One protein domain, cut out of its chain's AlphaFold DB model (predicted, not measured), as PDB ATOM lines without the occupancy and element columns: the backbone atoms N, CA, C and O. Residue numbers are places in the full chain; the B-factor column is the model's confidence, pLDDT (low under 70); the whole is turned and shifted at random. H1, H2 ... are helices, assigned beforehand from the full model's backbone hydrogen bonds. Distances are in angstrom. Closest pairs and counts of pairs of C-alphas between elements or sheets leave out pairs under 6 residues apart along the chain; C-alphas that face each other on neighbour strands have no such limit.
ATOM      1  N   SER A 353     -27.468 -37.312  -7.787       74.50
ATOM      2  CA  SER A 353     -26.412 -37.602  -6.806       74.50
ATOM      3  C   SER A 353     -26.144 -39.101  -6.617       74.50
ATOM      4  O   SER A 353     -25.053 -39.484  -6.197       74.50
ATOM      5  N   THR A 354     -27.102 -39.958  -6.991       74.56
ATOM      6  CA  THR A 354     -26.958 -41.426  -6.980       74.56
ATOM      7  C   THR A 354     -26.267 -41.994  -8.223       74.56
ATOM      8  O   THR A 354     -25.814 -43.133  -8.196       74.56
ATOM      9  N   TYR A 355     -26.156 -41.217  -9.306       74.88
ATOM     10  CA  TYR A 355     -25.657 -41.704 -10.595       74.88
ATOM     11  C   TYR A 355     -24.125 -41.814 -10.558       74.88
ATOM     12  O   TYR A 355     -23.435 -40.932 -10.028       74.88
ATOM     13  N   SER A 356     -23.572 -42.864 -11.168       77.94
ATOM     14  CA  SER A 356     -22.140 -42.940 -11.471       77.94
ATOM     15  C   SER A 356     -21.717 -41.863 -12.484       77.94
ATOM     16  O   SER A 356     -22.543 -41.145 -13.051       77.94
ATOM     17  N   ASN A 357     -20.410 -41.706 -12.694       74.94
ATOM     18  CA  ASN A 357     -19.889 -40.671 -13.585       74.94
ATOM     19  C   ASN A 357     -20.311 -40.895 -15.050       74.94
ATOM     20  O   ASN A 357     -20.787 -39.950 -15.677       74.94
ATOM     21  N   ASP A 358     -20.240 -42.124 -15.569       71.75
ATOM     22  CA  ASP A 358     -20.705 -42.435 -16.928       71.75
ATOM     23  C   ASP A 358     -22.233 -42.316 -17.071       71.75
ATOM     24  O   ASP A 358     -22.722 -41.814 -18.084       71.75
ATOM     25  N   GLU A 359     -23.009 -42.671 -16.040       76.44
ATOM     26  CA  GLU A 359     -24.464 -42.471 -16.048       76.44
ATOM     27  C   GLU A 359     -24.865 -40.990 -16.022       76.44
ATOM     28  O   GLU A 359     -25.885 -40.631 -16.611       76.44
ATOM     29  N   LEU A 360     -24.087 -40.113 -15.373       76.62
ATOM     30  CA  LEU A 360     -24.286 -38.663 -15.483       76.62
ATOM     31  C   LEU A 360     -24.025 -38.169 -16.907       76.62
ATOM     32  O   LEU A 360     -24.765 -37.309 -17.389       76.62
ATOM     33  N   VAL A 361     -23.017 -38.718 -17.594       75.69
ATOM     34  CA  VAL A 361     -22.753 -38.412 -19.008       75.69
ATOM     35  C   VAL A 361     -23.902 -38.888 -19.893       75.69
ATOM     36  O   VAL A 361     -24.396 -38.111 -20.711       75.69
ATOM     37  N   GLU A 362     -24.378 -40.120 -19.709       76.94
ATOM     38  CA  GLU A 362     -25.503 -40.653 -20.481       76.94
ATOM     39  C   GLU A 362     -26.798 -39.869 -20.215       76.94
ATOM     40  O   GLU A 362     -27.498 -39.495 -21.160       76.94
ATOM     41  N   ALA A 363     -27.099 -39.554 -18.951       79.94
ATOM     42  CA  ALA A 363     -28.252 -38.741 -18.578       79.94
ATOM     43  C   ALA A 363     -28.168 -37.337 -19.188       79.94
ATOM     44  O   ALA A 363     -29.138 -36.869 -19.789       79.94
ATOM     45  N   PHE A 364     -27.001 -36.687 -19.102       82.19
ATOM     46  CA  PHE A 364     -26.758 -35.394 -19.733       82.19
ATOM     47  C   PHE A 364     -26.978 -35.459 -21.249       82.19
ATOM     48  O   PHE A 364     -27.762 -34.677 -21.788       82.19
ATOM     49  N   GLU A 365     -26.336 -36.406 -21.940       79.25
ATOM     50  CA  GLU A 365     -26.495 -36.606 -23.382       79.25
ATOM     51  C   GLU A 365     -27.966 -36.870 -23.748       79.25
ATOM     52  O   GLU A 365     -28.487 -36.306 -24.713       79.25
ATOM     53  N   GLY A 366     -28.647 -37.720 -22.979       79.06
ATOM     54  CA  GLY A 366     -30.046 -38.092 -23.168       79.06
ATOM     55  C   GLY A 366     -31.016 -36.924 -22.986       79.06
ATOM     56  O   GLY A 366     -32.035 -36.881 -23.677       79.06
ATOM     57  N   ILE A 367     -30.696 -35.967 -22.111       82.44
ATOM     58  CA  ILE A 367     -31.453 -34.722 -21.929       82.44
ATOM     59  C   ILE A 367     -31.084 -33.704 -23.023       82.44
ATOM     60  O   ILE A 367     -31.983 -33.168 -23.671       82.44
ATOM     61  N   GLN A 368     -29.794 -33.490 -23.323       79.00
ATOM     62  CA  GLN A 368     -29.341 -32.545 -24.360       79.00
ATOM     63  C   GLN A 368     -29.921 -32.888 -25.745       79.00
ATOM     64  O   GLN A 368     -30.301 -31.987 -26.490       79.00
ATOM     65  N   LYS A 369     -30.060 -34.182 -26.074       79.44
ATOM     66  CA  LYS A 369     -30.691 -34.669 -27.320       79.44
ATOM     67  C   LYS A 369     -32.204 -34.400 -27.403       79.44
ATOM     68  O   LYS A 369     -32.744 -34.420 -28.504       79.44
ATOM     69  N   LYS A 370     -32.885 -34.178 -26.271       81.31
ATOM     70  CA  LYS A 370     -34.344 -33.947 -26.174       81.31
ATOM     71  C   LYS A 370     -34.714 -32.469 -25.976       81.31
ATOM     72  O   LYS A 370     -35.891 -32.130 -26.077       81.31
ATOM     73  N   LEU A 371     -33.739 -31.613 -25.675       81.75
ATOM     74  CA  LEU A 371     -33.940 -30.200 -25.357       81.75
ATOM     75  C   LEU A 371     -34.044 -29.319 -26.610       81.75
ATOM     76  O   LEU A 371     -33.081 -29.143 -27.359       81.75
ATOM     77  N   GLU A 372     -35.194 -28.674 -26.791       79.00
ATOM     78  CA  GLU A 372     -35.414 -27.717 -27.873       79.00
ATOM     79  C   GLU A 372     -34.948 -26.307 -27.498       79.00
ATOM     80  O   GLU A 372     -35.566 -25.612 -26.688       79.00
ATOM     81  N   LYS A 373     -33.892 -25.826 -28.169       73.75
ATOM     82  CA  LYS A 373     -33.370 -24.453 -28.029       73.75
ATOM     83  C   LYS A 373     -34.448 -23.368 -28.193       73.75
ATOM     84  O   LYS A 373     -34.383 -22.335 -27.536       73.75
ATOM     85  N   THR A 374     -35.425 -23.598 -29.067       73.31
ATOM     86  CA  THR A 374     -36.582 -22.726 -29.333       73.31
ATOM     87  C   THR A 374     -37.525 -22.560 -28.145       73.31
ATOM     88  O   THR A 374     -38.264 -21.582 -28.107       73.31
ATOM     89  N   LEU A 375     -37.497 -23.484 -27.180       74.44
ATOM     90  CA  LEU A 375     -38.412 -23.523 -26.040       74.44
ATOM     91  C   LEU A 375     -37.726 -23.187 -24.703       74.44
ATOM     92  O   LEU A 375     -38.369 -23.261 -23.654       74.44
ATOM     93  N   PHE A 376     -36.454 -22.766 -24.724       76.12
ATOM     94  CA  PHE A 376     -35.770 -22.148 -23.581       76.12
ATOM     95  C   PHE A 376     -36.298 -20.732 -23.320       76.12
ATOM     96  O   PHE A 376     -36.227 -19.860 -24.184       76.12
ATOM     97  N   THR A 377     -36.749 -20.459 -22.094       71.81
ATOM     98  CA  THR A 377     -37.159 -19.108 -21.682       71.81
ATOM     99  C   THR A 377     -35.940 -18.220 -21.432       71.81
ATOM    100  O   THR A 377     -35.076 -18.590 -20.638       71.81
ATOM    101  N   GLY A 378     -35.874 -17.038 -22.048       70.44
ATOM    102  CA  GLY A 378     -34.813 -16.050 -21.814       70.44
ATOM    103  C   GLY A 378     -34.136 -15.558 -23.093       70.44
ATOM    104  O   GLY A 378     -34.703 -15.629 -24.178       70.44
ATOM    105  N   ASN A 379     -32.917 -15.033 -22.956       72.88
ATOM    106  CA  ASN A 379     -32.124 -14.480 -24.055       72.88
ATOM    107  C   ASN A 379     -31.068 -15.501 -24.513       72.88
ATOM    108  O   ASN A 379     -30.492 -16.200 -23.687       72.88
ATOM    109  N   SER A 380     -30.723 -15.534 -25.803       67.31
ATOM    110  CA  SER A 380     -29.629 -16.357 -26.353       67.31
ATOM    111  C   SER A 380     -28.240 -16.047 -25.772       67.31
ATOM    112  O   SER A 380     -27.296 -16.799 -26.006       67.31
ATOM    113  N   LYS A 381     -28.110 -14.942 -25.026       73.25
ATOM    114  CA  LYS A 381     -26.904 -14.538 -24.285       73.25
ATOM    115  C   LYS A 381     -26.855 -15.036 -22.829       73.25
ATOM    116  O   LYS A 381     -25.860 -14.778 -22.156       73.25
ATOM    117  N   SER A 382     -27.909 -15.678 -22.323       77.81
ATOM    118  CA  SER A 382     -27.993 -16.123 -20.927       77.81
ATOM    119  C   SER A 382     -27.196 -17.407 -20.662       77.81
ATOM    120  O   SER A 382     -27.009 -18.255 -21.533       77.81
ATOM    121  N   ASP A 383     -26.734 -17.561 -19.423       81.88
ATOM    122  CA  ASP A 383     -26.213 -18.822 -18.884       81.88
ATOM    123  C   ASP A 383     -27.339 -19.801 -18.558       81.88
ATOM    124  O   ASP A 383     -28.514 -19.445 -18.473       81.88
ATOM    125  N   ILE A 384     -26.932 -21.027 -18.230       84.69
ATOM    126  CA  ILE A 384     -27.739 -22.019 -17.515       84.69
ATOM    127  C   ILE A 384     -28.406 -21.391 -16.271       84.69
ATOM    128  O   ILE A 384     -29.583 -21.631 -16.017       84.69
ATOM    129  N   ALA A 385     -27.692 -20.529 -15.535       84.25
ATOM    130  CA  ALA A 385     -28.228 -19.771 -14.403       84.25
ATOM    131  C   ALA A 385     -29.299 -18.742 -14.823       84.25
ATOM    132  O   ALA A 385     -30.394 -18.747 -14.259       84.25
ATOM    133  N   GLY A 386     -29.032 -17.903 -15.831       84.31
ATOM    134  CA  GLY A 386     -30.007 -16.951 -16.373       84.31
ATOM    135  C   GLY A 386     -31.265 -17.613 -16.951       84.31
ATOM    136  O   GLY A 386     -32.372 -17.140 -16.703       84.31
ATOM    137  N   HIS A 387     -31.136 -18.742 -17.652       83.19
ATOM    138  CA  HIS A 387     -32.294 -19.512 -18.120       83.19
ATOM    139  C   HIS A 387     -33.070 -20.147 -16.958       83.19
ATOM    140  O   HIS A 387     -34.293 -20.031 -16.927       83.19
ATOM    141  N   ARG A 388     -32.386 -20.702 -15.946       88.00
ATOM    142  CA  ARG A 388     -33.016 -21.210 -14.713       88.00
ATOM    143  C   ARG A 388     -33.772 -20.120 -13.949       88.00
ATOM    144  O   ARG A 388     -34.816 -20.401 -13.365       88.00
ATOM    145  N   TYR A 389     -33.270 -18.887 -13.950       84.06
ATOM    146  CA  TYR A 389     -33.975 -17.733 -13.393       84.06
ATOM    147  C   TYR A 389     -35.255 -17.423 -14.186       84.06
ATOM    148  O   TYR A 389     -36.339 -17.378 -13.607       84.06
ATOM    149  N   MET A 390     -35.167 -17.315 -15.515       80.19
ATOM    150  CA  MET A 390     -36.341 -17.079 -16.366       80.19
ATOM    151  C   MET A 390     -37.378 -18.212 -16.273       80.19
ATOM    152  O   MET A 390     -38.577 -17.939 -16.275       80.19
ATOM    153  N   ASP A 391     -36.951 -19.468 -16.127       82.44
ATOM    154  CA  ASP A 391     -37.841 -20.619 -15.939       82.44
ATOM    155  C   ASP A 391     -38.651 -20.546 -14.633       82.44
ATOM    156  O   ASP A 391     -39.798 -21.001 -14.614       82.44
ATOM    157  N   LYS A 392     -38.078 -19.953 -13.572       80.75
ATOM    158  CA  LYS A 392     -38.737 -19.714 -12.272       80.75
ATOM    159  C   LYS A 392     -39.709 -18.534 -12.294       80.75
ATOM    160  O   LYS A 392     -40.731 -18.599 -11.621       80.75
ATOM    161  N   GLN A 393     -39.385 -17.471 -13.034       76.75
ATOM    162  CA  GLN A 393     -40.256 -16.294 -13.161       76.75
ATOM    163  C   GLN A 393     -41.478 -16.568 -14.059       76.75
ATOM    164  O   GLN A 393     -42.523 -15.947 -13.897       76.75
ATOM    165  N   ASN A 394     -41.369 -17.515 -14.999       68.56
ATOM    166  CA  ASN A 394     -42.486 -17.944 -15.841       68.56
ATOM    167  C   ASN A 394     -43.402 -18.945 -15.110       68.56
ATOM    168  O   ASN A 394     -42.948 -19.960 -14.576       68.56
ATOM    169  N   LEU A 395     -44.707 -18.668 -15.131       59.62
ATOM    170  CA  LEU A 395     -45.725 -19.347 -14.329       59.62
ATOM    171  C   LEU A 395     -45.923 -20.811 -14.760       59.62
ATOM    172  O   LEU A 395     -46.197 -21.118 -15.919       59.62
ATOM    173  N   ILE A 396     -45.799 -21.741 -13.806       58.03
ATOM    174  CA  ILE A 396     -45.816 -23.189 -14.085       58.03
ATOM    175  C   ILE A 396     -47.203 -23.671 -14.546       58.03
ATOM    176  O   ILE A 396     -47.288 -24.554 -15.396       58.03
ATOM    177  N   TYR A 397     -48.282 -23.090 -14.012       52.09
ATOM    178  CA  TYR A 397     -49.658 -23.550 -14.237       52.09
ATOM    179  C   TYR A 397     -50.217 -23.256 -15.640       52.09
ATOM    180  O   TYR A 397     -51.232 -23.833 -16.017       52.09
ATOM    181  N   GLU A 398     -49.554 -22.407 -16.426       57.31
ATOM    182  CA  GLU A 398     -49.949 -22.083 -17.807       57.31
ATOM    183  C   GLU A 398     -49.324 -23.051 -18.832       57.31
ATOM    184  O   GLU A 398     -49.723 -23.093 -19.997       57.31
ATOM    185  N   ARG A 399     -48.343 -23.868 -18.412       69.44
ATOM    186  CA  ARG A 399     -47.607 -24.781 -19.295       69.44
ATOM    187  C   ARG A 399     -48.375 -26.084 -19.516       69.44
ATOM    188  O   ARG A 399     -48.551 -26.883 -18.598       69.44
ATOM    189  N   THR A 400     -48.737 -26.353 -20.767       72.00
ATOM    190  CA  THR A 400     -49.335 -27.622 -21.212       72.00
ATOM    191  C   THR A 400     -48.542 -28.229 -22.377       72.00
ATOM    192  O   THR A 400     -47.715 -27.558 -22.997       72.00
ATOM    193  N   GLY A 401     -48.747 -29.524 -22.645       82.44
ATOM    194  CA  GLY A 401     -48.083 -30.240 -23.741       82.44
ATOM    195  C   GLY A 401     -46.550 -30.159 -23.703       82.44
ATOM    196  O   GLY A 401     -45.931 -30.227 -22.638       82.44
ATOM    197  N   GLU A 402     -45.937 -29.989 -24.879       80.38
ATOM    198  CA  GLU A 402     -44.478 -29.941 -25.042       80.38
ATOM    199  C   GLU A 402     -43.824 -28.797 -24.247       80.38
ATOM    200  O   GLU A 402     -42.725 -28.964 -23.727       80.38
ATOM    201  N   VAL A 403     -44.511 -27.663 -24.047       77.19
ATOM    202  CA  VAL A 403     -43.981 -26.528 -23.262       77.19
ATOM    203  C   VAL A 403     -43.739 -26.921 -21.801       77.19
ATOM    204  O   VAL A 403     -42.770 -26.466 -21.190       77.19
ATOM    205  N   LYS A 404     -44.582 -27.800 -21.240       82.44
ATOM    206  CA  LYS A 404     -44.354 -28.368 -19.906       82.44
ATOM    207  C   LYS A 404     -43.195 -29.368 -19.930       82.44
ATOM    208  O   LYS A 404     -42.258 -29.217 -19.156       82.44
ATOM    209  N   ARG A 405     -43.215 -30.325 -20.863       81.88
ATOM    210  CA  ARG A 405     -42.169 -31.355 -21.015       81.88
ATOM    211  C   ARG A 405     -40.768 -30.755 -21.174       81.88
ATOM    212  O   ARG A 405     -39.824 -31.237 -20.558       81.88
ATOM    213  N   GLN A 406     -40.634 -29.679 -21.946       83.88
ATOM    214  CA  GLN A 406     -39.371 -28.963 -22.136       83.88
ATOM    215  C   GLN A 406     -38.947 -28.169 -20.894       83.88
ATOM    216  O   GLN A 406     -37.751 -28.042 -20.645       83.88
ATOM    217  N   TYR A 407     -39.888 -27.657 -20.091       85.12
ATOM    218  CA  TYR A 407     -39.568 -27.082 -18.780       85.12
ATOM    219  C   TYR A 407     -39.061 -28.157 -17.807       85.12
ATOM    220  O   TYR A 407     -38.035 -27.939 -17.164       85.12
ATOM    221  N   ASP A 408     -39.725 -29.313 -17.745       83.50
ATOM    222  CA  ASP A 408     -39.334 -30.429 -16.877       83.50
ATOM    223  C   ASP A 408     -37.929 -30.950 -17.272       83.50
ATOM    224  O   ASP A 408     -37.027 -30.984 -16.434       83.50
ATOM    225  N   LEU A 409     -37.675 -31.173 -18.574       84.31
ATOM    226  CA  LEU A 409     -36.343 -31.502 -19.117       84.31
ATOM    227  C   LEU A 409     -35.268 -30.450 -18.787       84.31
ATOM    228  O   LEU A 409     -34.107 -30.805 -18.576       84.31
ATOM    229  N   ARG A 410     -35.623 -29.157 -18.728       87.81
ATOM    230  CA  ARG A 410     -34.693 -28.108 -18.278       87.81
ATOM    231  C   ARG A 410     -34.424 -28.179 -16.781       87.81
ATOM    232  O   ARG A 410     -33.277 -27.987 -16.395       87.81
ATOM    233  N   GLN A 411     -35.418 -28.491 -15.944       86.38
ATOM    234  CA  GLN A 411     -35.173 -28.709 -14.513       86.38
ATOM    235  C   GLN A 411     -34.218 -29.885 -14.284       86.38
ATOM    236  O   GLN A 411     -33.321 -29.777 -13.452       86.38
ATOM    237  N   ASP A 412     -34.340 -30.965 -15.054       82.19
ATOM    238  CA  ASP A 412     -33.424 -32.104 -14.953       82.19
ATOM    239  C   ASP A 412     -32.016 -31.772 -15.467       82.19
ATOM    240  O   ASP A 412     -31.035 -32.027 -14.768       82.19
ATOM    241  N   PHE A 413     -31.899 -31.073 -16.602       87.44
ATOM    242  CA  PHE A 413     -30.631 -30.495 -17.070       87.44
ATOM    243  C   PHE A 413     -29.968 -29.596 -16.010       87.44
ATOM    244  O   PHE A 413     -28.752 -29.641 -15.825       87.44
ATOM    245  N   TYR A 414     -30.756 -28.799 -15.277       88.31
ATOM    246  CA  TYR A 414     -30.259 -27.958 -14.191       88.31
ATOM    247  C   TYR A 414     -29.729 -28.769 -13.000       88.31
ATOM    248  O   TYR A 414     -28.685 -28.395 -12.468       88.31
ATOM    249  N   LYS A 415     -30.388 -29.870 -12.610       85.62
ATOM    250  CA  LYS A 415     -29.895 -30.773 -11.552       85.62
ATOM    251  C   LYS A 415     -28.600 -31.474 -11.973       85.62
ATOM    252  O   LYS A 415     -27.643 -31.477 -11.208       85.62
ATOM    253  N   VAL A 416     -28.551 -32.018 -13.194       83.75
ATOM    254  CA  VAL A 416     -27.352 -32.679 -13.744       83.75
ATOM    255  C   VAL A 416     -26.178 -31.700 -13.819       83.75
ATOM    256  O   VAL A 416     -25.065 -32.049 -13.442       83.75
ATOM    257  N   PHE A 417     -26.419 -30.451 -14.236       87.00
ATOM    258  CA  PHE A 417     -25.392 -29.408 -14.222       87.00
ATOM    259  C   PHE A 417     -24.875 -29.096 -12.809       87.00
ATOM    260  O   PHE A 417     -23.668 -28.935 -12.633       87.00
ATOM    261  N   ASP A 418     -25.759 -29.008 -11.812       84.50
ATOM    262  CA  ASP A 418     -25.359 -28.741 -10.425       84.50
ATOM    263  C   ASP A 418     -24.548 -29.908  -9.832       84.50
ATOM    264  O   ASP A 418     -23.532 -29.667  -9.185       84.50
ATOM    265  N   GLU A 419     -24.926 -31.156 -10.119       85.12
ATOM    266  CA  GLU A 419     -24.185 -32.355  -9.698       85.12
ATOM    267  C   GLU A 419     -22.798 -32.431 -10.361       85.12
ATOM    268  O   GLU A 419     -21.789 -32.600  -9.674       85.12
ATOM    269  N   ILE A 420     -22.713 -32.219 -11.684       81.19
ATOM    270  CA  ILE A 420     -21.427 -32.117 -12.398       81.19
ATOM    271  C   ILE A 420     -20.574 -30.993 -11.791       81.19
ATOM    272  O   ILE A 420     -19.362 -31.143 -11.692       81.19
ATOM    273  N   LYS A 421     -21.184 -29.897 -11.331       84.88
ATOM    274  CA  LYS A 421     -20.488 -28.758 -10.718       84.88
ATOM    275  C   LYS A 421     -20.005 -29.002  -9.288       84.88
ATOM    276  O   LYS A 421     -18.994 -28.406  -8.919       84.88
ATOM    277  N   GLU A 422     -20.674 -29.838  -8.490       82.12
ATOM    278  CA  GLU A 422     -20.134 -30.270  -7.189       82.12
ATOM    279  C   GLU A 422     -19.045 -31.353  -7.346       82.12
ATOM    280  O   GLU A 422     -18.133 -31.396  -6.519       82.12
ATOM    281  N   ARG A 423     -19.072 -32.169  -8.417       80.44
ATOM    282  CA  ARG A 423     -18.028 -33.174  -8.720       80.44
ATOM    283  C   ARG A 423     -16.781 -32.590  -9.395       80.44
ATOM    284  O   ARG A 423     -15.678 -32.792  -8.898       80.44
ATOM    285  N   ASP A 424     -16.950 -31.872 -10.505       78.50
ATOM    286  CA  ASP A 424     -15.880 -31.185 -11.237       78.50
ATOM    287  C   ASP A 424     -16.311 -29.762 -11.679       78.50
ATOM    288  O   ASP A 424     -16.936 -29.561 -12.733       78.50
ATOM    289  N   PRO A 425     -15.911 -28.726 -10.916       79.62
ATOM    290  CA  PRO A 425     -16.119 -27.329 -11.286       79.62
ATOM    291  C   PRO A 425     -15.490 -26.912 -12.630       79.62
ATOM    292  O   PRO A 425     -15.937 -25.924 -13.221       79.62
ATOM    293  N   ALA A 426     -14.463 -27.615 -13.127       76.56
ATOM    294  CA  ALA A 426     -13.829 -27.331 -14.414       76.56
ATOM    295  C   ALA A 426     -14.660 -27.874 -15.587       76.56
ATOM    296  O   ALA A 426     -14.930 -27.109 -16.522       76.56
ATOM    297  N   ALA A 427     -15.139 -29.123 -15.517       75.81
ATOM    298  CA  ALA A 427     -16.106 -29.662 -16.476       75.81
ATOM    299  C   ALA A 427     -17.391 -28.823 -16.512       75.81
ATOM    300  O   ALA A 427     -17.839 -28.438 -17.593       75.81
ATOM    301  N   ALA A 428     -17.939 -28.437 -15.354       81.50
ATOM    302  CA  ALA A 428     -19.115 -27.566 -15.299       81.50
ATOM    303  C   ALA A 428     -18.871 -26.188 -15.944       81.50
ATOM    304  O   ALA A 428     -19.730 -25.678 -16.664       81.50
ATOM    305  N   LYS A 429     -17.688 -25.588 -15.755       80.56
ATOM    306  CA  LYS A 429     -17.323 -24.316 -16.400       80.56
ATOM    307  C   LYS A 429     -17.227 -24.445 -17.926       80.56
ATOM    308  O   LYS A 429     -17.668 -23.542 -18.638       80.56
ATOM    309  N   GLN A 430     -16.686 -25.554 -18.434       78.25
ATOM    310  CA  GLN A 430     -16.630 -25.831 -19.875       78.25
ATOM    311  C   GLN A 430     -18.018 -26.122 -20.455       78.25
ATOM    312  O   GLN A 430     -18.363 -25.596 -21.511       78.25
ATOM    313  N   LEU A 431     -18.848 -26.873 -19.732       81.00
ATOM    314  CA  LEU A 431     -20.246 -27.126 -20.069       81.00
ATOM    315  C   LEU A 431     -21.058 -25.822 -20.139       81.00
ATOM    316  O   LEU A 431     -21.813 -25.612 -21.087       81.00
ATOM    317  N   GLU A 432     -20.861 -24.890 -19.203       81.75
ATOM    318  CA  GLU A 432     -21.508 -23.574 -19.248       81.75
ATOM    319  C   GLU A 432     -21.054 -22.738 -20.464       81.75
ATOM    320  O   GLU A 432     -21.871 -22.058 -21.092       81.75
ATOM    321  N   GLN A 433     -19.773 -22.814 -20.844       79.56
ATOM    322  CA  GLN A 433     -19.251 -22.167 -22.055       79.56
ATOM    323  C   GLN A 433     -19.810 -22.801 -23.340       79.56
ATOM    324  O   GLN A 433     -20.254 -22.077 -24.235       79.56
ATOM    325  N   ALA A 434     -19.850 -24.133 -23.421       76.19
ATOM    326  CA  ALA A 434     -20.425 -24.872 -24.543       76.19
ATOM    327  C   ALA A 434     -21.930 -24.596 -24.690       76.19
ATOM    328  O   ALA A 434     -22.406 -24.343 -25.797       76.19
ATOM    329  N   PHE A 435     -22.660 -24.535 -23.575       80.62
ATOM    330  CA  PHE A 435     -24.063 -24.131 -23.540       80.62
ATOM    331  C   PHE A 435     -24.250 -22.689 -24.038       80.62
ATOM    332  O   PHE A 435     -25.080 -22.454 -24.915       80.62
ATOM    333  N   LYS A 436     -23.444 -21.719 -23.574       78.44
ATOM    334  CA  LYS A 436     -23.481 -20.332 -24.084       78.44
ATOM    335  C   LYS A 436     -23.205 -20.269 -25.594       78.44
ATOM    336  O   LYS A 436     -23.898 -19.548 -26.310       78.44
ATOM    337  N   ALA A 437     -22.272 -21.072 -26.107       74.19
ATOM    338  CA  ALA A 437     -22.020 -21.188 -27.545       74.19
ATOM    339  C   ALA A 437     -23.204 -21.822 -28.309       74.19
ATOM    340  O   ALA A 437     -23.583 -21.324 -29.374       74.19
ATOM    341  N   GLN A 438     -23.834 -22.864 -27.752       75.31
ATOM    342  CA  GLN A 438     -25.047 -23.489 -28.290       75.31
ATOM    343  C   GLN A 438     -26.238 -22.516 -28.287       75.31
ATOM    344  O   GLN A 438     -27.019 -22.512 -29.239       75.31
ATOM    345  N   MET A 439     -26.373 -21.645 -27.282       74.56
ATOM    346  CA  MET A 439     -27.423 -20.621 -27.230       74.56
ATOM    347  C   MET A 439     -27.141 -19.436 -28.162       74.56
ATOM    348  O   MET A 439     -28.073 -18.947 -28.806       74.56
ATOM    349  N   ALA A 440     -25.878 -19.077 -28.397       73.56
ATOM    350  CA  ALA A 440     -25.502 -18.070 -29.390       73.56
ATOM    351  C   ALA A 440     -25.701 -18.533 -30.853       73.56
ATOM    352  O   ALA A 440     -26.280 -17.800 -31.652       73.56
ATOM    353  N   ASN A 441     -25.275 -19.750 -31.221       64.94
ATOM    354  CA  ASN A 441     -25.199 -20.199 -32.624       64.94
ATOM    355  C   ASN A 441     -26.292 -21.199 -33.055       64.94
ATOM    356  O   ASN A 441     -26.946 -21.835 -32.236       64.94
TER     357      ASN A 441
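AT A GLANCE: This is residues 353 to 441 of the 455 residues of an uncharacterized protein of Pseudomonas sp. RIT-PI-a (UniProt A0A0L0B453). One long helix, H3, is the spine of this model, and the other three helices each pack on it: H1 runs back alongside it, H2 sits on roughly the opposite side from H1, slanted to H3, and H4 folds back from its last residues to make a narrow V. H1 and H4 stay apart, and a long loop, residues 369 to 383, leads from H1 to H2. The printed part has 89 residues with four named helices, in the order H1, H2, H3, H4, and no named strand; the class is all helix. The whole is compact, with a radius of gyration of the C-alphas of 12.9 A, and spans 35 by 27 by 21 A.

HOW THE PARTS SIT: Begin at H3, residues 401 to 423, the hub, which touches the three other helices. Look next at H1, residues 357 to 368: it touches H3, the closest C-alphas being those of Ile 367 and Phe 413, 6.5 A apart, at a shallow tilt of 29 degrees, opposite ways. H2, residues 384 to 393, touches H3 at its residues 407 to 414 alone; the closest C-alphas, of Ile 384 and Tyr 414, are 7.3 A apart. H2 and H3 form a helical hairpin, opposite ways at a steep tilt of 44 degrees. H4, residues 425 to 440, touches H3 with residues 427 to 429 alone, and H3 touches H4 with residues 417 to 421 alone. The closest C-alphas there are those of Lys 421 and Ala 428, 4.9 A apart. H3 and H4 also form a helical hairpin, opposite ways at a shallow tilt of 32 degrees, only just short of steep. H2 and H4 are close but not clearly touching, with the C-alphas of Ile 384 and Glu 432 the closest at 6.7 A. H1 is apart from H4 and from H2. In H1, H2, H3 and H4, every O i to N i+4 pair of the backbone is within hydrogen-bond range.

IN THESE COORDINATES: Find C-alpha 401 at (-48.083, -30.240, -23.741); from there H3 runs 33.7 A to C-alpha 423 at (-18.028, -33.174, -8.720). H4 follows from Pro 425 and runs 22.4 A to C-alpha 440 at (-25.502, -18.070, -29.390). Go back to C-alpha 357 at (-19.889, -40.671, -13.585), where H1 begins; it runs 16.5 A to Gln 368. H2 runs 14.4 A from Ile 384 to Gln 393.

THE WHOLE: The C-alphas farthest apart are those of Glu 398 and Ala 426, 36.7 A. The printed part has no cut. The link from H1 to H2 is long, with 15 residues; H2 to H3 is short, with 7, and H3 to H4 is tight, with 1. The mean pLDDT of the printed part is 78.1, and residues 380, 394 to 399 and 441 are under 70.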